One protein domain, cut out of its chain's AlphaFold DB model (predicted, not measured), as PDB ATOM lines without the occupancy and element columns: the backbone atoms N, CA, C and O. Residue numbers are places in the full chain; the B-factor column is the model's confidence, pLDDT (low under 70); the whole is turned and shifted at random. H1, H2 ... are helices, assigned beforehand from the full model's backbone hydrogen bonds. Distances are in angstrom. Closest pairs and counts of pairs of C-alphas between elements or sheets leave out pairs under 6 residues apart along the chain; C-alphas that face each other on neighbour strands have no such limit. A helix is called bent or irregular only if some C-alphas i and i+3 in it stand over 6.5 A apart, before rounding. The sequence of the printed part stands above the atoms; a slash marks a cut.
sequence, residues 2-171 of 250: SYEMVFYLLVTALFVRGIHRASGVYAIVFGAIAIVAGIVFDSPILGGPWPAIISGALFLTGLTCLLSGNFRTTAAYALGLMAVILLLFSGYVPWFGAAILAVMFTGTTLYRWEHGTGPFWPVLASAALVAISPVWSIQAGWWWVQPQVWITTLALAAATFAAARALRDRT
ATOM      1  N   SER A   2     270.751 151.441 214.500       79.50
ATOM      2  CA  SER A   2     269.943 152.068 215.559       79.50
ATOM      3  C   SER A   2     270.344 153.539 215.723       79.50
ATOM      4  O   SER A   2     271.511 153.888 215.525       79.50
ATOM      5  N   TYR A   3     269.394 154.404 216.088       84.31
ATOM      6  CA  TYR A   3     269.651 155.833 216.318       84.31
ATOM      7  C   TYR A   3     270.756 156.066 217.358       84.31
ATOM      8  O   TYR A   3     271.592 156.952 217.199       84.31
ATOM      9  N   GLU A   4     270.819 155.203 218.374       85.69
ATOM     10  CA  GLU A   4     271.857 155.226 219.405       85.69
ATOM     11  C   GLU A   4     273.258 155.005 218.833       85.69
ATOM     12  O   GLU A   4     274.179 155.750 219.162       85.69
ATOM     13  N   MET A   5     273.434 154.028 217.935       89.12
ATOM     14  CA  MET A   5     274.738 153.790 217.305       89.12
ATOM     15  C   MET A   5     275.163 154.971 216.437       89.12
ATOM     16  O   MET A   5     276.333 155.346 216.454       89.12
ATOM     17  N   VAL A   6     274.221 155.594 215.719       88.94
ATOM     18  CA  VAL A   6     274.509 156.808 214.942       88.94
ATOM     19  C   VAL A   6     274.996 157.927 215.854       88.94
ATOM     20  O   VAL A   6     276.028 158.542 215.579       88.94
ATOM     21  N   PHE A   7     274.300 158.147 216.970       88.62
ATOM     22  CA  PHE A   7     274.701 159.130 217.965       88.62
ATOM     23  C   PHE A   7     276.094 158.835 218.530       88.62
ATOM     24  O   PHE A   7     276.932 159.731 218.552       88.62
ATOM     25  N   TYR A   8     276.389 157.596 218.927       89.50
ATOM     26  CA  TYR A   8     277.701 157.254 219.482       89.50
ATOM     27  C   TYR A   8     278.839 157.400 218.473       89.50
ATOM     28  O   TYR A   8     279.896 157.920 218.837       89.50
ATOM     29  N   LEU A   9     278.646 156.997 217.215       90.25
ATOM     30  CA  LEU A   9     279.651 157.185 216.164       90.25
ATOM     31  C   LEU A   9     279.906 158.669 215.896       90.25
ATOM     32  O   LEU A   9     281.058 159.096 215.815       90.25
ATOM     33  N   LEU A  10     278.839 159.465 215.822       89.69
ATOM     34  CA  LEU A  10     278.936 160.907 215.637       89.69
ATOM     35  C   LEU A  10     279.644 161.577 216.820       89.69
ATOM     36  O   LEU A  10     280.588 162.338 216.625       89.69
ATOM     37  N   VAL A  11     279.234 161.267 218.049       88.50
ATOM     38  CA  VAL A  11     279.865 161.787 219.266       88.50
ATOM     39  C   VAL A  11     281.337 161.385 219.310       88.50
ATOM     40  O   VAL A  11     282.184 162.243 219.541       88.50
ATOM     41  N   THR A  12     281.670 160.135 218.994       88.19
ATOM     42  CA  THR A  12     283.066 159.678 218.907       88.19
ATOM     43  C   THR A  12     283.862 160.530 217.916       88.19
ATOM     44  O   THR A  12     284.926 161.038 218.271       88.19
ATOM     45  N   ALA A  13     283.327 160.782 216.719       87.50
ATOM     46  CA  ALA A  13     283.965 161.648 215.725       87.50
ATOM     47  C   ALA A  13     284.175 163.088 216.237       87.50
ATOM     48  O   ALA A  13     285.230 163.685 216.011       87.50
ATOM     49  N   LEU A  14     283.205 163.641 216.971       86.88
ATOM     50  CA  LEU A  14     283.305 164.974 217.576       86.88
ATOM     51  C   LEU A  14     284.348 165.035 218.701       86.88
ATOM     52  O   LEU A  14     285.044 166.045 218.850       86.88
ATOM     53  N   PHE A  15     284.475 163.966 219.489       85.94
ATOM     54  CA  PHE A  15     285.428 163.889 220.596       85.94
ATOM     55  C   PHE A  15     286.876 163.784 220.125       85.94
ATOM     56  O   PHE A  15     287.736 164.405 220.746       85.94
ATOM     57  N   VAL A  16     287.150 163.097 219.009       84.69
ATOM     58  CA  VAL A  16     288.523 162.925 218.497       84.69
ATOM     59  C   VAL A  16     289.238 164.260 218.237       84.69
ATOM     60  O   VAL A  16     290.444 164.351 218.452       84.69
ATOM     61  N   ARG A  17     288.520 165.317 217.829       79.19
ATOM     62  CA  ARG A  17     289.081 166.679 217.672       79.19
ATOM     63  C   ARG A  17     288.630 167.678 218.743       79.19
ATOM     64  O   ARG A  17     288.828 168.877 218.580       79.19
ATOM     65  N   GLY A  18     288.002 167.223 219.827       77.56
ATOM     66  CA  GLY A  18     287.603 168.101 220.934       77.56
ATOM     67  C   GLY A  18     286.449 169.071 220.632       77.56
ATOM     68  O   GLY A  18     286.192 169.971 221.429       77.56
ATOM     69  N   ILE A  19     285.703 168.880 219.536       78.38
ATOM     70  CA  ILE A  19     284.616 169.783 219.091       78.38
ATOM     71  C   ILE A  19     283.283 169.483 219.824       78.38
ATOM     72  O   ILE A  19     282.254 170.117 219.609       78.38
ATOM     73  N   HIS A  20     283.290 168.555 220.785       75.62
ATOM     74  CA  HIS A  20     282.120 168.152 221.579       75.62
ATOM     75  C   HIS A  20     281.470 169.296 222.387       75.62
ATOM     76  O   HIS A  20     280.313 169.193 222.798       75.62
ATOM     77  N   ARG A  21     282.183 170.411 222.609       71.56
ATOM     78  CA  ARG A  21     281.700 171.555 223.404       71.56
ATOM     79  C   ARG A  21     280.566 172.345 222.741       71.56
ATOM     80  O   ARG A  21     279.927 173.145 223.421       71.56
ATOM     81  N   ALA A  22     280.263 172.110 221.464       80.56
ATOM     82  CA  ALA A  22     279.189 172.790 220.735       80.56
ATOM     83  C   ALA A  22     277.854 172.010 220.721       80.56
ATOM     84  O   ALA A  22     277.057 172.163 219.800       80.56
ATOM     85  N   SER A  23     277.575 171.194 221.745       80.62
ATOM     86  CA  SER A  23     276.366 170.351 221.800       80.62
ATOM     87  C   SER A  23     275.038 171.083 221.559       80.62
ATOM     88  O   SER A  23     274.148 170.527 220.920       80.62
ATOM     89  N   GLY A  24     274.923 172.344 221.993       84.94
ATOM     90  CA  GLY A  24     273.758 173.195 221.715       84.94
ATOM     91  C   GLY A  24     273.561 173.510 220.243       84.94
ATOM     92  O   GLY A  24     272.439 173.454 219.750       84.94
ATOM     93  N   VAL A  25     274.655 173.764 219.531       90.00
ATOM     94  CA  VAL A  25     274.620 174.016 218.091       90.00
ATOM     95  C   VAL A  25     274.187 172.751 217.360       90.00
ATOM     96  O   VAL A  25     273.303 172.823 216.516       90.00
ATOM     97  N   TYR A  26     274.726 171.584 217.727       91.44
ATOM     98  CA  TYR A  26     274.326 170.319 217.103       91.44
ATOM     99  C   TYR A  26     272.839 170.012 217.311       91.44
ATOM    100  O   TYR A  26     272.173 169.624 216.354       91.44
ATOM    101  N   ALA A  27     272.295 170.250 218.509       91.94
ATOM    102  CA  ALA A  27     270.866 170.068 218.775       91.94
ATOM    103  C   ALA A  27     269.988 170.935 217.852       91.94
ATOM    104  O   ALA A  27     269.025 170.440 217.267       91.94
ATOM    105  N   ILE A  28     270.346 172.210 217.687       94.50
ATOM    106  CA  ILE A  28     269.623 173.155 216.825       94.50
ATOM    107  C   ILE A  28     269.769 172.773 215.350       94.50
ATOM    108  O   ILE A  28     268.775 172.734 214.630       94.50
ATOM    109  N   VAL A  29     270.986 172.450 214.905       95.00
ATOM    110  CA  VAL A  29     271.267 172.059 213.516       95.00
ATOM    111  C   VAL A  29     270.471 170.815 213.135       95.00
ATOM    112  O   VAL A  29     269.812 170.823 212.102       95.00
ATOM    113  N   PHE A  30     270.453 169.774 213.972       94.38
ATOM    114  CA  PHE A  30     269.639 168.589 213.696       94.38
ATOM    115  C   PHE A  30     268.135 168.878 213.746       94.38
ATOM    116  O   PHE A  30     267.396 168.322 212.937       94.38
ATOM    117  N   GLY A  31     267.679 169.782 214.620       94.38
ATOM    118  CA  GLY A  31     266.288 170.245 214.628       94.38
ATOM    119  C   GLY A  31     265.901 170.965 213.330       94.38
ATOM    120  O   GLY A  31     264.849 170.691 212.759       94.38
ATOM    121  N   ALA A  32     266.776 171.829 212.812       95.50
ATOM    122  CA  ALA A  32     266.575 172.500 211.530       95.50
ATOM    123  C   ALA A  32     266.614 171.511 210.352       95.50
ATOM    124  O   ALA A  32     265.754 171.568 209.474       95.50
ATOM    125  N   ILE A  33     267.558 170.560 210.362       94.25
ATOM    126  CA  ILE A  33     267.626 169.477 209.369       94.25
ATOM    127  C   ILE A  33     266.343 168.647 209.393       94.25
ATOM    128  O   ILE A  33     265.866 168.279 208.327       94.25
ATOM    129  N   ALA A  34     265.756 168.380 210.564       93.00
ATOM    130  CA  ALA A  34     264.486 167.664 210.654       93.00
ATOM    131  C   ALA A  34     263.371 168.409 209.903       93.00
ATOM    132  O   ALA A  34     262.691 167.808 209.079       93.00
ATOM    133  N   ILE A  35     263.229 169.722 210.102       93.75
ATOM    134  CA  ILE A  35     262.227 170.522 209.378       93.75
ATOM    135  C   ILE A  35     262.467 170.456 207.863       93.75
ATOM    136  O   ILE A  35     261.554 170.133 207.107       93.75
ATOM    137  N   VAL A  36     263.703 170.709 207.417       93.31
ATOM    138  CA  VAL A  36     264.050 170.692 205.985       93.31
ATOM    139  C   VAL A  36     263.807 169.310 205.378       93.31
ATOM    140  O   VAL A  36     263.163 169.200 204.340       93.31
ATOM    141  N   ALA A  37     264.260 168.245 206.040       89.62
ATOM    142  CA  ALA A  37     264.058 166.876 205.583       89.62
ATOM    143  C   ALA A  37     262.570 166.505 205.522       89.62
ATOM    144  O   ALA A  37     262.170 165.761 204.630       89.62
ATOM    145  N   GLY A  38     261.754 167.035 206.437       86.94
ATOM    146  CA  GLY A  38     260.314 166.795 206.461       86.94
ATOM    147  C   GLY A  38     259.610 167.397 205.251       86.94
ATOM    148  O   GLY A  38     258.691 166.770 204.725       86.94
ATOM    149  N   ILE A  39     260.061 168.574 204.812       89.88
ATOM    150  CA  ILE A  39     259.516 169.310 203.663       89.88
ATOM    151  C   ILE A  39     260.021 168.737 202.332       89.88
ATOM    152  O   ILE A  39     259.284 168.742 201.354       89.88
ATOM    153  N   VAL A  40     261.277 168.279 202.275       88.88
ATOM    154  CA  VAL A  40     261.947 167.916 201.012       88.88
ATOM    155  C   VAL A  40     261.790 166.439 200.653       88.88
ATOM    156  O   VAL A  40     261.677 166.122 199.471       88.88
ATOM    157  N   PHE A  41     261.803 165.527 201.632       84.75
ATOM    158  CA  PHE A  41     261.855 164.087 201.362       84.75
ATOM    159  C   PHE A  41     260.526 163.384 201.656       84.75
ATOM    160  O   PHE A  41     260.039 163.358 202.790       84.75
ATOM    161  N   ASP A  42     259.976 162.730 200.635       81.88
ATOM    162  CA  ASP A  42     258.790 161.875 200.738       81.88
ATOM    163  C   ASP A  42     259.136 160.399 201.008       81.88
ATOM    164  O   ASP A  42     258.328 159.658 201.568       81.88
ATOM    165  N   SER A  43     260.347 159.981 200.640       79.50
ATOM    166  CA  SER A  43     260.778 158.588 200.588       79.50
ATOM    167  C   SER A  43     262.294 158.456 200.814       79.50
ATOM    168  O   SER A  43     263.044 159.426 200.656       79.50
ATOM    169  N   PRO A  44     262.778 157.268 201.228       81.94
ATOM    170  CA  PRO A  44     264.206 157.033 201.396       81.94
ATOM    171  C   PRO A  44     264.929 157.065 200.044       81.94
ATOM    172  O   PRO A  44     264.622 156.285 199.145       81.94
ATOM    173  N   ILE A  45     265.949 157.919 199.931       84.56
ATOM    174  CA  ILE A  45     266.808 158.016 198.740       84.56
ATOM    175  C   ILE A  45     267.706 156.776 198.621       84.56
ATOM    176  O   ILE A  45     267.943 156.258 197.531       84.56
ATOM    177  N   LEU A  46     268.208 156.279 199.755       82.44
ATOM    178  CA  LEU A  46     269.050 155.088 199.835       82.44
ATOM    179  C   LEU A  46     268.192 153.862 200.162       82.44
ATOM    180  O   LEU A  46     268.174 153.376 201.298       82.44
ATOM    181  N   GLY A  47     267.478 153.381 199.144       77.12
ATOM    182  CA  GLY A  47     266.725 152.129 199.181       77.12
ATOM    183  C   GLY A  47     267.543 150.902 198.752       77.12
ATOM    184  O   GLY A  47     268.598 151.005 198.127       77.12
ATOM    185  N   GLY A  48     267.026 149.711 199.064       82.94
ATOM    186  CA  GLY A  48     267.584 148.429 198.621       82.94
ATOM    187  C   GLY A  48     268.610 147.795 199.574       82.94
ATOM    188  O   GLY A  48     268.888 148.322 200.651       82.94
ATOM    189  N   PRO A  49     269.169 146.625 199.206       84.44
ATOM    190  CA  PRO A  49     270.076 145.869 200.075       84.44
ATOM    191  C   PRO A  49     271.501 146.444 200.115       84.44
ATOM    192  O   PRO A  49     272.224 146.252 201.092       84.44
ATOM    193  N   TRP A  50     271.916 147.171 199.072       86.69
ATOM    194  CA  TRP A  50     273.291 147.654 198.914       86.69
ATOM    195  C   TRP A  50     273.758 148.620 200.009       86.69
ATOM    196  O   TRP A  50     274.846 148.390 200.542       86.69
ATOM    197  N   PRO A  51     272.973 149.638 200.428       86.69
ATOM    198  CA  PRO A  51     273.359 150.498 201.545       86.69
ATOM    199  C   PRO A  51     273.647 149.711 202.829       86.69
ATOM    200  O   PRO A  51     274.579 150.048 203.557       86.69
ATOM    201  N   ALA A  52     272.907 148.629 203.093       86.25
ATOM    202  CA  ALA A  52     273.122 147.785 204.267       86.25
ATOM    203  C   ALA A  52     274.436 146.989 204.176       86.25
ATOM    204  O   ALA A  52     275.195 146.947 205.144       86.25
ATOM    205  N   ILE A  53     274.743 146.413 203.011       89.19
ATOM    206  CA  ILE A  53     275.978 145.642 202.799       89.19
ATOM    207  C   ILE A  53     277.206 146.558 202.878       89.19
ATOM    208  O   ILE A  53     278.143 146.276 203.626       89.19
ATOM    209  N   ILE A  54     277.182 147.683 202.152       90.25
ATOM    210  CA  ILE A  54     278.296 148.643 202.107       90.25
ATOM    211  C   ILE A  54     278.541 149.234 203.496       90.25
ATOM    212  O   ILE A  54     279.682 149.277 203.958       90.25
ATOM    213  N   SER A  55     277.478 149.645 204.194       90.06
ATOM    214  CA  SER A  55     277.619 150.179 205.549       90.06
ATOM    215  C   SER A  55     278.087 149.133 206.555       90.06
ATOM    216  O   SER A  55     278.871 149.468 207.439       90.06
ATOM    217  N   GLY A  56     277.680 147.870 206.408       89.25
ATOM    218  CA  GLY A  56     278.189 146.765 207.220       89.25
ATOM    219  C   GLY A  56     279.694 146.557 207.036       89.25
ATOM    220  O   GLY A  56     280.437 146.510 208.017       89.25
ATOM    221  N   ALA A  57     280.165 146.511 205.788       91.38
ATOM    222  CA  ALA A  57     281.589 146.372 205.478       91.38
ATOM    223  C   ALA A  57     282.417 147.577 205.964       91.38
ATOM    224  O   ALA A  57     283.491 147.402 206.553       91.38
ATOM    225  N   LEU A  58     281.904 148.798 205.773       90.69
ATOM    226  CA  LEU A  58     282.559 150.022 206.235       90.69
ATOM    227  C   LEU A  58     282.583 150.100 207.768       90.69
ATOM    228  O   LEU A  58     283.596 150.499 208.338       90.69
ATOM    229  N   PHE A  59     281.516 149.658 208.438       90.75
ATOM    230  CA  PHE A  59     281.461 149.572 209.895       90.75
ATOM    231  C   PHE A  59     282.516 148.612 210.450       90.75
ATOM    232  O   PHE A  59     283.265 148.989 211.349       90.75
ATOM    233  N   LEU A  60     282.621 147.402 209.889       91.44
ATOM    234  CA  LEU A  60     283.620 146.416 210.314       91.44
ATOM    235  C   LEU A  60     285.047 146.925 210.090       91.44
ATOM    236  O   LEU A  60     285.864 146.862 211.004       91.44
ATOM    237  N   THR A  61     285.326 147.489 208.912       90.06
ATOM    238  CA  THR A  61     286.644 148.058 208.586       90.06
ATOM    239  C   THR A  61     286.988 149.249 209.484       90.06
ATOM    240  O   THR A  61     288.090 149.350 210.013       90.06
ATOM    241  N   GLY A  62     286.040 150.158 209.718       88.75
ATOM    242  CA  GLY A  62     286.265 151.292 210.611       88.75
ATOM    243  C   GLY A  62     286.484 150.851 212.060       88.75
ATOM    244  O   GLY A  62     287.341 151.406 212.750       88.75
ATOM    245  N   LEU A  63     285.762 149.824 212.515       87.31
ATOM    246  CA  LEU A  63     285.926 149.260 213.851       87.31
ATOM    247  C   LEU A  63     287.300 148.596 214.020       87.31
ATOM    248  O   LEU A  63     287.955 148.818 215.038       87.31
ATOM    249  N   THR A  64     287.780 147.837 213.030       88.25
ATOM    250  CA  THR A  64     289.125 147.240 213.084       88.25
ATOM    251  C   THR A  64     290.221 148.305 213.076       88.25
ATOM    252  O   THR A  64     291.181 148.186 213.840       88.25
ATOM    253  N   CYS A  65     290.072 149.392 212.311       88.19
ATOM    254  CA  CYS A  65     290.982 150.544 212.381       88.19
ATOM    255  C   CYS A  65     290.977 151.202 213.774       88.19
ATOM    256  O   CYS A  65     292.033 151.455 214.355       88.19
ATOM    257  N   LEU A  66     289.799 151.422 214.367       85.12
ATOM    258  CA  LEU A  66     289.689 152.004 215.709       85.12
ATOM    259  C   LEU A  66     290.376 151.142 216.780       85.12
ATOM    260  O   LEU A  66     291.131 151.670 217.608       85.12
ATOM    261  N   LEU A  67     290.141 149.826 216.734       84.81
ATOM    262  CA  LEU A  67     290.703 148.854 217.676       84.81
ATOM    263  C   LEU A  67     292.214 148.660 217.491       84.81
ATOM    264  O   LEU A  67     292.937 148.605 218.480       84.81
ATOM    265  N   SER A  68     292.700 148.611 216.248       84.56
ATOM    266  CA  SER A  68     294.132 148.435 215.945       84.56
ATOM    267  C   SER A  68     294.992 149.655 216.279       84.56
ATOM    268  O   SER A  68     296.211 149.543 216.341       84.56
ATOM    269  N   GLY A  69     294.388 150.824 216.502       79.69
ATOM    270  CA  GLY A  69     295.126 152.052 216.801       79.69
ATOM    271  C   GLY A  69     295.541 152.861 215.575       79.69
ATOM    272  O   GLY A  69     295.833 154.050 215.707       79.69
ATOM    273  N   ASN A  70     295.472 152.267 214.387       77.12
ATOM    274  CA  ASN A  70     295.864 152.903 213.137       77.12
ATOM    275  C   ASN A  70     294.685 153.664 212.516       77.12
ATOM    276  O   ASN A  70     293.560 153.174 212.475       77.12
ATOM    277  N   PHE A  71     294.936 154.877 212.014       83.88
ATOM    278  CA  PHE A  71     293.924 155.722 211.355       83.88
ATOM    279  C   PHE A  71     292.673 156.028 212.201       83.88
ATOM    280  O   PHE A  71     291.615 156.323 211.647       83.88
ATOM    281  N   ARG A  72     292.784 156.017 213.539       84.94
ATOM    282  CA  ARG A  72     291.660 156.250 214.472       84.94
ATOM    283  C   ARG A  72     290.813 157.469 214.113       84.94
ATOM    284  O   ARG A  72     289.590 157.385 214.107       84.94
ATOM    285  N   THR A  73     291.461 158.581 213.774       86.44
ATOM    286  CA  THR A  73     290.773 159.822 213.406       86.44
ATOM    287  C   THR A  73     289.976 159.677 212.119       86.44
ATOM    288  O   THR A  73     288.792 160.002 212.092       86.44
ATOM    289  N   THR A  74     290.597 159.152 211.065       88.44
ATOM    290  CA  THR A  74     289.940 158.941 209.772       88.44
ATOM    291  C   THR A  74     288.786 157.952 209.897       88.44
ATOM    292  O   THR A  74     287.704 158.217 209.384       88.44
ATOM    293  N   ALA A  75     288.981 156.857 210.639       88.44
ATOM    294  CA  ALA A  75     287.949 155.858 210.889       88.44
ATOM    295  C   ALA A  75     286.759 156.443 211.665       88.44
ATOM    296  O   ALA A  75     285.616 156.243 211.264       88.44
ATOM    297  N   ALA A  76     287.006 157.223 212.724       89.06
ATOM    298  CA  ALA A  76     285.941 157.876 213.482       89.06
ATOM    299  C   ALA A  76     285.109 158.824 212.605       89.06
ATOM    300  O   ALA A  76     283.880 158.766 212.636       89.06
ATOM    301  N   TYR A  77     285.758 159.651 211.777       90.31
ATOM    302  CA  TYR A  77     285.050 160.544 210.856       90.31
ATOM    303  C   TYR A  77     284.293 159.797 209.762       90.31
ATOM    304  O   TYR A  77     283.142 160.135 209.501       90.31
ATOM    305  N   ALA A  78     284.899 158.775 209.155       91.50
ATOM    306  CA  ALA A  78     284.246 157.970 208.128       91.50
ATOM    307  C   ALA A  78     282.991 157.274 208.677       91.50
ATOM    308  O   ALA A  78     281.931 157.335 208.056       91.50
ATOM    309  N   LEU A  79     283.083 156.681 209.872       91.62
ATOM    310  CA  LEU A  79     281.948 156.033 210.526       91.62
ATOM    311  C   LEU A  79     280.873 157.034 210.954       91.62
ATOM    312  O   LEU A  79     279.691 156.772 210.742       91.62
ATOM    313  N   GLY A  80     281.261 158.180 211.520       90.88
ATOM    314  CA  GLY A  80     280.325 159.242 211.893       90.88
ATOM    315  C   GLY A  80     279.584 159.814 210.681       90.88
ATOM    316  O   GLY A  80     278.364 159.953 210.714       90.88
ATOM    317  N   LEU A  81     280.303 160.078 209.585       92.19
ATOM    318  CA  LEU A  81     279.724 160.574 208.338       92.19
ATOM    319  C   LEU A  81     278.780 159.545 207.710       92.19
ATOM    320  O   LEU A  81     277.642 159.880 207.391       92.19
ATOM    321  N   MET A  82     279.218 158.288 207.594       93.31
ATOM    322  CA  MET A  82     278.373 157.187 207.124       93.31
ATOM    323  C   MET A  82     277.085 157.099 207.948       93.31
ATOM    324  O   MET A  82     275.999 156.963 207.388       93.31
ATOM    325  N   ALA A  83     277.193 157.190 209.273       91.00
ATOM    326  CA  ALA A  83     276.050 157.079 210.163       91.00
ATOM    327  C   ALA A  83     275.027 158.206 209.947       91.00
ATOM    328  O   ALA A  83     273.830 157.926 209.880       91.00
ATOM    329  N   VAL A  84     275.482 159.454 209.777       90.38
ATOM    330  CA  VAL A  84     274.606 160.600 209.474       90.38
ATOM    331  C   VAL A  84     273.974 160.473 208.085       90.38
ATOM    332  O   VAL A  84     272.780 160.723 207.942       90.38
ATOM    333  N   ILE A  85     274.730 160.034 207.074       91.00
ATOM    334  CA  ILE A  85     274.200 159.807 205.719       91.00
ATOM    335  C   ILE A  85     273.086 158.756 205.757       91.00
ATOM    336  O   ILE A  85     271.980 159.001 205.283       91.00
ATOM    337  N   LEU A  86     273.334 157.595 206.365       88.94
ATOM    338  CA  LEU A  86     272.315 156.545 206.451       88.94
ATOM    339  C   LEU A  86     271.088 157.005 207.237       88.94
ATOM    340  O   LEU A  86     269.968 156.689 206.849       88.94
ATOM    341  N   LEU A  87     271.288 157.764 208.315       89.69
ATOM    342  CA  LEU A  87     270.191 158.306 209.106       89.69
ATOM    343  C   LEU A  87     269.260 159.190 208.268       89.69
ATOM    344  O   LEU A  87     268.047 159.019 208.330       89.69
ATOM    345  N   LEU A  88     269.834 160.127 207.510       87.75
ATOM    346  CA  LEU A  88     269.067 161.119 206.757       87.75
ATOM    347  C   LEU A  88     268.481 160.555 205.463       87.75
ATOM    348  O   LEU A  88     267.443 161.028 205.022       87.75
ATOM    349  N   PHE A  89     269.124 159.560 204.852       88.38
ATOM    350  CA  PHE A  89     268.764 159.132 203.497       88.38
ATOM    351  C   PHE A  89     268.204 157.712 203.398       88.38
ATOM    352  O   PHE A  89     267.647 157.367 202.360       88.38
ATOM    353  N   SER A  90     268.329 156.879 204.436       86.44
ATOM    354  CA  SER A  90     267.840 155.488 204.417       86.44
ATOM    355  C   SER A  90     266.549 155.283 205.221       86.44
ATOM    356  O   SER A  90     265.868 154.274 205.048       86.44
ATOM    357  N   GLY A  91     266.190 156.218 206.106       81.00
ATOM    358  CA  GLY A  91     264.973 156.118 206.911       81.00
ATOM    359  C   GLY A  91     263.699 156.323 206.086       81.00
ATOM    360  O   GLY A  91     263.636 157.228 205.263       81.00
ATOM    361  N   TYR A  92     262.655 155.532 206.362       79.81
ATOM    362  CA  TYR A  92     261.321 155.738 205.774       79.81
ATOM    363  C   TYR A  92     260.732 157.111 206.117       79.81
ATOM    364  O   TYR A  92     260.014 157.686 205.311       79.81
ATOM    365  N   VAL A  93     261.096 157.640 207.290       84.75
ATOM    366  CA  VAL A  93     260.732 158.976 207.767       84.75
ATOM    367  C   VAL A  93     262.020 159.766 208.049       84.75
ATOM    368  O   VAL A  93     262.473 159.804 209.194       84.75
ATOM    369  N   PRO A  94     262.671 160.354 207.023       81.38
ATOM    370  CA  PRO A  94     263.996 160.977 207.129       81.38
ATOM    371  C   PRO A  94     264.134 162.013 208.247       81.38
ATOM    372  O   PRO A  94     265.116 162.024 208.993       81.38
ATOM    373  N   TRP A  95     263.120 162.865 208.412       88.94
ATOM    374  CA  TRP A  95     263.134 163.923 209.419       88.94
ATOM    375  C   TRP A  95     263.104 163.397 210.854       88.94
ATOM    376  O   TRP A  95     263.671 164.024 211.748       88.94
ATOM    377  N   PHE A  96     262.493 162.232 211.080       90.06
ATOM    378  CA  PHE A  96     262.356 161.641 212.408       90.06
ATOM    379  C   PHE A  96     263.722 161.256 212.985       90.06
ATOM    380  O   PHE A  96     263.995 161.499 214.160       90.06
ATOM    381  N   GLY A  97     264.627 160.734 212.152       89.69
ATOM    382  CA  GLY A  97     265.990 160.423 212.576       89.69
ATOM    383  C   GLY A  97     266.772 161.660 213.021       89.69
ATOM    384  O   GLY A  97     267.431 161.638 214.064       89.69
ATOM    385  N   ALA A  98     266.652 162.758 212.272       92.50
ATOM    386  CA  ALA A  98     267.243 164.041 212.644       92.50
ATOM    387  C   ALA A  98     266.619 164.607 213.933       92.50
ATOM    388  O   ALA A  98     267.347 165.063 214.816       92.50
ATOM    389  N   ALA A  99     265.296 164.502 214.090       93.38
ATOM    390  CA  ALA A  99     264.596 164.913 215.304       93.38
ATOM    391  C   ALA A  99     265.067 164.120 216.538       93.38
ATOM    392  O   ALA A  99     265.313 164.716 217.587       93.38
ATOM    393  N   ILE A 100     265.286 162.803 216.415       92.38
ATOM    394  CA  ILE A 100     265.853 161.991 217.503       92.38
ATOM    395  C   ILE A 100     267.259 162.471 217.872       92.38
ATOM    396  O   ILE A 100     267.526 162.682 219.055       92.38
ATOM    397  N   LEU A 101     268.152 162.696 216.899       93.38
ATOM    398  CA  LEU A 101     269.488 163.223 217.207       93.38
ATOM    399  C   LEU A 101     269.420 164.589 217.895       93.38
ATOM    400  O   LEU A 101     270.160 164.825 218.853       93.38
ATOM    401  N   ALA A 102     268.516 165.467 217.455       94.69
ATOM    402  CA  ALA A 102     268.282 166.748 218.106       94.69
ATOM    403  C   ALA A 102     267.882 166.561 219.578       94.69
ATOM    404  O   ALA A 102     268.469 167.204 220.449       94.69
ATOM    405  N   VAL A 103     266.965 165.635 219.887       94.31
ATOM    406  CA  VAL A 103     266.576 165.299 221.271       94.31
ATOM    407  C   VAL A 103     267.759 164.742 222.075       94.31
ATOM    408  O   VAL A 103     267.988 165.174 223.205       94.31
ATOM    409  N   MET A 104     268.568 163.849 221.499       93.25
ATOM    410  CA  MET A 104     269.741 163.282 222.181       93.25
ATOM    411  C   MET A 104     270.781 164.360 222.528       93.25
ATOM    412  O   MET A 104     271.258 164.421 223.666       93.25
ATOM    413  N   PHE A 105     271.088 165.267 221.593       93.19
ATOM    414  CA  PHE A 105     271.952 166.416 221.882       93.19
ATOM    415  C   PHE A 105     271.300 167.403 222.859       93.19
ATOM    416  O   PHE A 105     272.003 167.953 223.707       93.19
ATOM    417  N   THR A 106     269.977 167.568 222.824       93.62
ATOM    418  CA  THR A 106     269.232 168.373 223.810       93.62
ATOM    419  C   THR A 106     269.405 167.832 225.230       93.62
ATOM    420  O   THR A 106     269.561 168.599 226.177       93.62
ATOM    421  N   GLY A 107     269.482 166.510 225.407       91.38
ATOM    422  CA  GLY A 107     269.821 165.917 226.703       91.38
ATOM    423  C   GLY A 107     271.187 166.385 227.224       91.38
ATOM    424  O   GLY A 107     271.330 166.725 228.399       91.38
ATOM    425  N   THR A 108     272.187 166.491 226.343       89.19
ATOM    426  CA  THR A 108     273.527 166.966 226.729       89.19
ATOM    427  C   THR A 108     273.565 168.465 227.046       89.19
ATOM    428  O   THR A 108     274.335 168.890 227.907       89.19
ATOM    429  N   THR A 109     272.746 169.287 226.385       91.38
ATOM    430  CA  THR A 109     272.654 170.728 226.677       91.38
ATOM    431  C   THR A 109     271.925 170.972 227.987       91.38
ATOM    432  O   THR A 109     272.388 171.775 228.796       91.38
ATOM    433  N   LEU A 110     270.859 170.213 228.240       92.12
ATOM    434  CA  LEU A 110     270.136 170.227 229.503       92.12
ATOM    435  C   LEU A 110     271.041 169.812 230.670       92.12
ATOM    436  O   LEU A 110     271.042 170.477 231.702       92.12
ATOM    437  N   TYR A 111     271.853 168.764 230.496       90.06
ATOM    438  CA  TYR A 111     272.861 168.364 231.483       90.06
ATOM    439  C   TYR A 111     273.846 169.501 231.788       90.06
ATOM    440  O   TYR A 111     274.137 169.784 232.948       90.06
ATOM    441  N   ARG A 112     274.347 170.188 230.757       89.00
ATOM    442  CA  ARG A 112     275.302 171.293 230.927       89.00
ATOM    443  C   ARG A 112     274.703 172.497 231.636       89.00
ATOM    444  O   ARG A 112     275.394 173.095 232.459       89.00
ATOM    445  N   TRP A 113     273.455 172.832 231.320       92.06
ATOM    446  CA  TRP A 113     272.714 173.889 232.002       92.06
ATOM    447  C   TRP A 113     272.562 173.593 233.496       92.06
ATOM    448  O   TRP A 113     272.874 174.455 234.311       92.06
ATOM    449  N   GLU A 114     272.197 172.361 233.866       89.81
ATOM    450  CA  GLU A 114     272.095 171.975 235.282       89.81
ATOM    451  C   GLU A 114     273.413 172.098 236.046       89.81
ATOM    452  O   GLU A 114     273.415 172.450 237.220       89.81
ATOM    453  N   HIS A 115     274.536 171.826 235.382       91.81
ATOM    454  CA  HIS A 115     275.865 171.935 235.983       91.81
ATOM    455  C   HIS A 115     276.451 173.355 235.878       91.81
ATOM    456  O   HIS A 115     277.632 173.548 236.153       91.81
ATOM    457  N   GLY A 116     275.670 174.348 235.433       89.62
ATOM    458  CA  GLY A 116     276.115 175.741 235.309       89.62
ATOM    459  C   GLY A 116     277.145 175.992 234.199       89.62
ATOM    460  O   GLY A 116     277.789 177.034 234.175       89.62
ATOM    461  N   THR A 117     277.313 175.054 233.263       87.62
ATOM    462  CA  THR A 117     278.342 175.099 232.199       87.62
ATOM    463  C   THR A 117     277.804 175.544 230.831       87.62
ATOM    464  O   THR A 117     278.508 175.456 229.815       87.62
ATOM    465  N   GLY A 118     276.544 175.984 230.763       87.38
ATOM    466  CA  GLY A 118     275.927 176.457 229.525       87.38
ATOM    467  C   GLY A 118     274.551 177.111 229.710       87.38
ATOM    468  O   GLY A 118     273.903 176.906 230.736       87.38
ATOM    469  N   PRO A 119     274.094 177.898 228.719       91.06
ATOM    470  CA  PRO A 119     272.794 178.566 228.758       91.06
ATOM    471  C   PRO A 119     271.631 177.595 228.494       91.06
ATOM    472  O   PRO A 119     271.801 176.573 227.831       91.06
ATOM    473  N   PHE A 120     270.426 177.952 228.953       91.81
ATOM    474  CA  PHE A 120     269.203 177.159 228.754       91.81
ATOM    475  C   PHE A 120     268.581 177.318 227.358       91.81
ATOM    476  O   PHE A 120     267.927 176.406 226.863       91.81
ATOM    477  N   TRP A 121     268.797 178.457 226.690       92.81
ATOM    478  CA  TRP A 121     268.118 178.784 225.427       92.81
ATOM    479  C   TRP A 121     268.265 177.712 224.325       92.81
ATOM    480  O   TRP A 121     267.261 177.405 223.686       92.81
ATOM    481  N   PRO A 122     269.431 177.054 224.122       92.38
ATOM    482  CA  PRO A 122     269.552 175.972 223.144       92.38
ATOM    483  C   PRO A 122     268.617 174.783 223.391       92.38
ATOM    484  O   PRO A 122     268.250 174.119 222.430       92.38
ATOM    485  N   VAL A 123     268.226 174.521 224.647       92.62
ATOM    486  CA  VAL A 123     267.241 173.480 224.997       92.62
ATOM    487  C   VAL A 123     265.858 173.867 224.482       92.62
ATOM    488  O   VAL A 123     265.174 173.049 223.876       92.62
ATOM    489  N   LEU A 124     265.454 175.122 224.697       93.50
ATOM    490  CA  LEU A 124     264.174 175.640 224.210       93.50
ATOM    491  C   LEU A 124     264.136 175.673 222.680       93.50
ATOM    492  O   LEU A 124     263.151 175.252 222.081       93.50
ATOM    493  N   ALA A 125     265.231 176.115 222.058       94.75
ATOM    494  CA  ALA A 125     265.393 176.160 220.611       94.75
ATOM    495  C   ALA A 125     265.189 174.788 219.970       94.75
ATOM    496  O   ALA A 125     264.367 174.628 219.070       94.75
ATOM    497  N   SER A 126     265.941 173.790 220.437       94.62
ATOM    498  CA  SER A 126     265.885 172.449 219.875       94.62
ATOM    499  C   SER A 126     264.545 171.785 220.168       94.62
ATOM    500  O   SER A 126     263.991 171.158 219.270       94.62
ATOM    501  N   ALA A 127     263.975 171.976 221.363       93.56
ATOM    502  CA  ALA A 127     262.645 171.471 221.692       93.56
ATOM    503  C   ALA A 127     261.569 172.049 220.758       93.56
ATOM    504  O   ALA A 127     260.748 171.291 220.245       93.56
ATOM    505  N   ALA A 128     261.603 173.357 220.483       94.88
ATOM    506  CA  ALA A 128     260.666 173.997 219.560       94.88
ATOM    507  C   ALA A 128     260.828 173.477 218.122       94.88
ATOM    508  O   ALA A 128     259.838 173.123 217.482       94.88
ATOM    509  N   LEU A 129     262.066 173.365 217.629       95.44
ATOM    510  CA  LEU A 129     262.344 172.839 216.287       95.44
ATOM    511  C   LEU A 129     261.877 171.384 216.138       95.44
ATOM    512  O   LEU A 129     261.236 171.035 215.148       95.44
ATOM    513  N   VAL A 130     262.143 170.545 217.142       94.06
ATOM    514  CA  VAL A 130     261.683 169.151 217.177       94.06
ATOM    515  C   VAL A 130     260.156 169.090 217.212       94.06
ATOM    516  O   VAL A 130     259.569 168.322 216.452       94.06
ATOM    517  N   ALA A 131     259.492 169.906 218.032       93.44
ATOM    518  CA  ALA A 131     258.030 169.927 218.128       93.44
ATOM    519  C   ALA A 131     257.352 170.310 216.801       93.44
ATOM    520  O   ALA A 131     256.326 169.730 216.450       93.44
ATOM    521  N   ILE A 132     257.941 171.248 216.055       93.44
ATOM    522  CA  ILE A 132     257.384 171.770 214.800       93.44
ATOM    523  C   ILE A 132     257.756 170.895 213.586       93.44
ATOM    524  O   ILE A 132     257.089 170.964 212.556       93.44
ATOM    525  N   SER A 133     258.763 170.023 213.696       91.12
ATOM    526  CA  SER A 133     259.263 169.205 212.577       91.12
ATOM    527  C   SER A 133     258.213 168.460 211.725       91.12
ATOM    528  O   SER A 133     258.374 168.474 210.503       91.12
ATOM    529  N   PRO A 134     257.114 167.880 212.258       88.81
ATOM    530  CA  PRO A 134     256.103 167.246 211.410       88.81
ATOM    531  C   PRO A 134     255.095 168.216 210.777       88.81
ATOM    532  O   PRO A 134     254.359 167.793 209.892       88.81
ATOM    533  N   VAL A 135     255.005 169.481 211.216       87.50
ATOM    534  CA  VAL A 135     253.904 170.404 210.851       87.50
ATOM    535  C   VAL A 135     253.796 170.605 209.340       87.50
ATOM    536  O   VAL A 135     252.693 170.612 208.802       87.50
ATOM    537  N   TRP A 136     254.937 170.713 208.663       84.75
ATOM    538  CA  TRP A 136     255.022 170.848 207.205       84.75
ATOM    539  C   TRP A 136     255.615 169.613 206.536       84.75
ATOM    540  O   TRP A 136     256.089 169.691 205.403       84.75
ATOM    541  N   SER A 137     255.643 168.475 207.233       85.88
ATOM    542  CA  SER A 137     256.196 167.270 206.639       85.88
ATOM    543  C   SER A 137     255.252 166.700 205.586       85.88
ATOM    544  O   SER A 137     254.062 166.532 205.851       85.88
ATOM    545  N   ILE A 138     255.793 166.286 204.437       82.62
ATOM    546  CA  ILE A 138     255.046 165.523 203.420       82.62
ATOM    547  C   ILE A 138     254.401 164.272 204.047       82.62
ATOM    548  O   ILE A 138     253.311 163.848 203.671       82.62
ATOM    549  N   GLN A 139     255.049 163.703 205.066       81.81
ATOM    550  CA  GLN A 139     254.632 162.470 205.727       81.81
ATOM    551  C   GLN A 139     253.644 162.702 206.879       81.81
ATOM    552  O   GLN A 139     253.219 161.740 207.518       81.81
ATOM    553  N   ALA A 140     253.221 163.947 207.126       78.38
ATOM    554  CA  ALA A 140     252.296 164.306 208.203       78.38
ATOM    555  C   ALA A 140     250.931 163.590 208.124       78.38
ATOM    556  O   ALA A 140     250.200 163.552 209.111       78.38
ATOM    557  N   GLY A 141     250.586 162.990 206.977       78.31
ATOM    558  CA  GLY A 141     249.379 162.173 206.814       78.31
ATOM    559  C   GLY A 141     249.401 160.840 207.575       78.31
ATOM    560  O   GLY A 141     248.347 160.248 207.810       78.31
ATOM    561  N   TRP A 142     250.571 160.350 207.994       84.06
ATOM    562  CA  TRP A 142     250.688 159.104 208.752       84.06
ATOM    563  C   TRP A 142     250.270 159.323 210.212       84.06
ATOM    564  O   TRP A 142     250.772 160.216 210.887       84.06
ATOM    565  N   TRP A 143     249.376 158.475 210.730       84.94
ATOM    566  CA  TRP A 143     248.696 158.701 212.017       84.94
ATOM    567  C   TRP A 143     249.632 159.001 213.204       84.94
ATOM    568  O   TRP A 143     249.313 159.847 214.030       84.94
ATOM    569  N   TRP A 144     250.792 158.340 213.285       83.00
ATOM    570  CA  TRP A 144     251.719 158.451 214.418       83.00
ATOM    571  C   TRP A 144     252.690 159.636 214.323       83.00
ATOM    572  O   TRP A 144     253.326 159.981 215.315       83.00
ATOM    573  N   VAL A 145     252.788 160.276 213.154       84.69
ATOM    574  CA  VAL A 145     253.582 161.499 212.935       84.69
ATOM    575  C   VAL A 145     252.726 162.741 212.737       84.69
ATOM    576  O   VAL A 145     253.266 163.830 212.557       84.69
ATOM    577  N   GLN A 146     251.398 162.610 212.785       89.56
ATOM    578  CA  GLN A 146     250.515 163.767 212.760       89.56
ATOM    579  C   GLN A 146     250.947 164.770 213.837       89.56
ATOM    580  O   GLN A 146     251.211 164.346 214.966       89.56
ATOM    581  N   PRO A 147     250.970 166.083 213.547       89.81
ATOM    582  CA  PRO A 147     251.508 167.080 214.472       89.81
ATOM    583  C   PRO A 147     250.925 166.982 215.886       89.81
ATOM    584  O   PRO A 147     251.659 167.018 216.865       89.81
ATOM    585  N   GLN A 148     249.616 166.750 216.000       90.50
ATOM    586  CA  GLN A 148     248.935 166.539 217.278       90.50
ATOM    587  C   GLN A 148     249.447 165.311 218.052       90.50
ATOM    588  O   GLN A 148     249.733 165.405 219.245       90.50
ATOM    589  N   VAL A 149     249.616 164.165 217.384       92.56
ATOM    590  CA  VAL A 149     250.102 162.918 217.999       92.56
ATOM    591  C   VAL A 149     251.581 163.041 218.352       92.56
ATOM    592  O   VAL A 149     252.004 162.633 219.431       92.56
ATOM    593  N   TRP A 150     252.368 163.674 217.485       92.06
ATOM    594  CA  TRP A 150     253.778 163.949 217.725       92.06
ATOM    595  C   TRP A 150     253.998 164.867 218.927       92.06
ATOM    596  O   TRP A 150     254.751 164.518 219.833       92.06
ATOM    597  N   ILE A 151     253.322 166.019 218.969       92.94
ATOM    598  CA  ILE A 151     253.472 167.003 220.047       92.94
ATOM    599  C   ILE A 151     253.005 166.408 221.376       92.94
ATOM    600  O   ILE A 151     253.691 166.561 222.384       92.94
ATOM    601  N   THR A 152     251.878 165.688 221.388       94.12
ATOM    602  CA  THR A 152     251.409 165.002 222.604       94.12
ATOM    603  C   THR A 152     252.395 163.926 223.055       94.12
ATOM    604  O   THR A 152     252.718 163.866 224.239       94.12
ATOM    605  N   THR A 153     252.957 163.143 222.132       93.12
ATOM    606  CA  THR A 153     254.002 162.152 222.444       93.12
ATOM    607  C   THR A 153     255.258 162.815 223.004       93.12
ATOM    608  O   THR A 153     255.794 162.360 224.014       93.12
ATOM    609  N   LEU A 154     255.708 163.918 222.403       92.50
ATOM    610  CA  LEU A 154     256.871 164.674 222.860       92.50
ATOM    611  C   LEU A 154     256.638 165.267 224.255       92.50
ATOM    612  O   LEU A 154     257.516 165.181 225.113       92.50
ATOM    613  N   ALA A 155     255.445 165.810 224.508       94.12
ATOM    614  CA  ALA A 155     255.055 166.332 225.812       94.12
ATOM    615  C   ALA A 155     255.010 165.226 226.877       94.12
ATOM    616  O   ALA A 155     255.554 165.407 227.965       94.12
ATOM    617  N   LEU A 156     254.432 164.061 226.566       96.06
ATOM    618  CA  LEU A 156     254.405 162.907 227.470       96.06
ATOM    619  C   LEU A 156     255.807 162.350 227.734       96.06
ATOM    620  O   LEU A 156     256.123 161.993 228.872       96.06
ATOM    621  N   ALA A 157     256.671 162.311 226.719       93.38
ATOM    622  CA  ALA A 157     258.064 161.910 226.872       93.38
ATOM    623  C   ALA A 157     258.826 162.890 227.776       93.38
ATOM    624  O   ALA A 157     259.505 162.460 228.711       93.38
ATOM    625  N   ALA A 158     258.662 164.199 227.564       91.88
ATOM    626  CA  ALA A 158     259.254 165.235 228.405       91.88
ATOM    627  C   ALA A 158     258.731 165.169 229.849       91.88
ATOM    628  O   ALA A 158     259.521 165.249 230.789       91.88
ATOM    629  N   ALA A 159     257.427 164.952 230.038       95.31
ATOM    630  CA  ALA A 159     256.814 164.775 231.351       95.31
ATOM    631  C   ALA A 159     257.342 163.519 232.061       95.31
ATOM    632  O   ALA A 159     257.693 163.576 233.239       95.31
ATOM    633  N   THR A 160     257.476 162.404 231.340       93.56
ATOM    634  CA  THR A 160     258.041 161.156 231.875       93.56
ATOM    635  C   THR A 160     259.506 161.338 232.261       93.56
ATOM    636  O   THR A 160     259.920 160.898 233.333       93.56
ATOM    637  N   PHE A 161     260.288 162.037 231.436       91.56
ATOM    638  CA  PHE A 161     261.677 162.372 231.741       91.56
ATOM    639  C   PHE A 161     261.784 163.272 232.980       91.56
ATOM    640  O   PHE A 161     262.587 162.999 233.873       91.56
ATOM    641  N   ALA A 162     260.952 164.312 233.073       91.31
ATOM    642  CA  ALA A 162     260.895 165.196 234.233       91.31
ATOM    643  C   ALA A 162     260.496 164.438 235.509       91.31
ATOM    644  O   ALA A 162     261.132 164.622 236.546       91.31
ATOM    645  N   ALA A 163     259.512 163.537 235.429       92.19
ATOM    646  CA  ALA A 163     259.103 162.684 236.542       92.19
ATOM    647  C   ALA A 163     260.233 161.739 236.977       92.19
ATOM    648  O   ALA A 163     260.564 161.675 238.161       92.19
ATOM    649  N   ALA A 164     260.883 161.057 236.029       89.31
ATOM    650  CA  ALA A 164     262.024 160.188 236.310       89.31
ATOM    651  C   ALA A 164     263.180 160.964 236.960       89.31
ATOM    652  O   ALA A 164     263.783 160.490 237.923       89.31
ATOM    653  N   ARG A 165     263.450 162.187 236.489       87.88
ATOM    654  CA  ARG A 165     264.459 163.069 237.082       87.88
ATOM    655  C   ARG A 165     264.071 163.533 238.486       87.88
ATOM    656  O   ARG A 165     264.934 163.544 239.357       87.88
ATOM    657  N   ALA A 166     262.812 163.889 238.730       89.88
ATOM    658  CA  ALA A 166     262.332 164.277 240.059       89.88
ATOM    659  C   ALA A 166     262.421 163.119 241.072       89.88
ATOM    660  O   ALA A 166     262.589 163.338 242.269       89.88
ATOM    661  N   LEU A 167     262.350 161.879 240.584       90.25
ATOM    662  CA  LEU A 167     262.469 160.658 241.377       90.25
ATOM    663  C   LEU A 167     263.906 160.116 241.467       90.25
ATOM    664  O   LEU A 167     264.096 159.040 242.028       90.25
ATOM    665  N   ARG A 168     264.925 160.828 240.956       86.88
ATOM    666  CA  ARG A 168     266.310 160.316 240.859       86.88
ATOM    667  C   ARG A 168     266.938 159.919 242.198       86.88
ATOM    668  O   ARG A 168     267.730 158.989 242.240       86.88
ATOM    669  N   ASP A 169     266.551 160.599 243.276       88.94
ATOM    670  CA  ASP A 169     267.062 160.359 244.631       88.94
ATOM    671  C   ASP A 169     266.205 159.336 245.406       88.94
ATOM    672  O   ASP A 169     266.421 159.084 246.591       88.94
ATOM    673  N   ARG A 170     265.196 158.743 244.752       90.31
ATOM    674  CA  ARG A 170     264.307 157.730 245.333       90.31
ATOM    675  C   ARG A 170     264.715 156.333 244.877       90.31
ATOM    676  O   ARG A 170     265.214 156.120 243.775       90.31
ATOM    677  N   THR A 171     264.436 155.342 245.719       88.44
ATOM    678  CA  THR A 171     264.630 153.934 245.366       88.44
ATOM    679  C   THR A 171     263.653 153.529 244.265       88.44
ATOM    680  O   THR A 171     262.443 153.487 244.488       88.44
TER     681      THR A 171
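Overview. This is residues 2 to 171 of the 250 residues of an uncharacterized protein of Acrocarpospora macrocephala (UniProt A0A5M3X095). Look first for three helices side by side, H2, H5 and H6, an up-and-down bundle in which each runs against the one before it. H4 meets one end of H5 to make a V with H1 between its legs; H3 lies along H4, and H8 packs on H6, its residues 159 to 166 sticking out with the tail to 171. The printed part has 170 residues and eight named helices, H1 to H8 in order, with no named strand: all helix. It is compact, with a radius of gyration of the C-alphas of 17.3 A and spans of 43 by 41 by 31 A.

Along the chain. Find C-alpha 3 at (269.651, 155.833, 216.318), where H1, residues 3 to 16, begins. H2, 19 to 40, runs 29.1 A with a kink of 51 degrees near residue 26. Then come H3, 50 to 68, H4, 72 to 90, H5, 94 to 114, 31.3 A long, H6, 121 to 132, H7, 138 to 141, and H8, 147 to 166, ending at C-alpha 166 (262.332, 164.277, 240.059). H2 and H7 are irregular: C-alphas 21 and 24 are 8.3 A apart, C-alphas 138 and 141 7.4 A.

Arrangement. Start at the hub, H5: it touches H2, closest C-alphas Ala 34 and Trp 95, 4.2 A. H5 and H6 form a hairpin, C-alphas Ala 99 and Val 130 closest at 5.5 A. H1 touches H4, Leu 10 to Gly 80, 4.3 A between C-alphas. Every O i to N i+4 pair is within hydrogen-bond range in H1, H3, H4, H6 and H8, but 15 of 18 in H2 and 15 of 17 in H5; H7 is too short for one.

Size, cuts and confidence. The C-alphas farthest apart, Asn 70 and Gln 148, stand at 49.0 A. The printed part has no cut, no link is long, and no printed residue is under 70 in pLDDT.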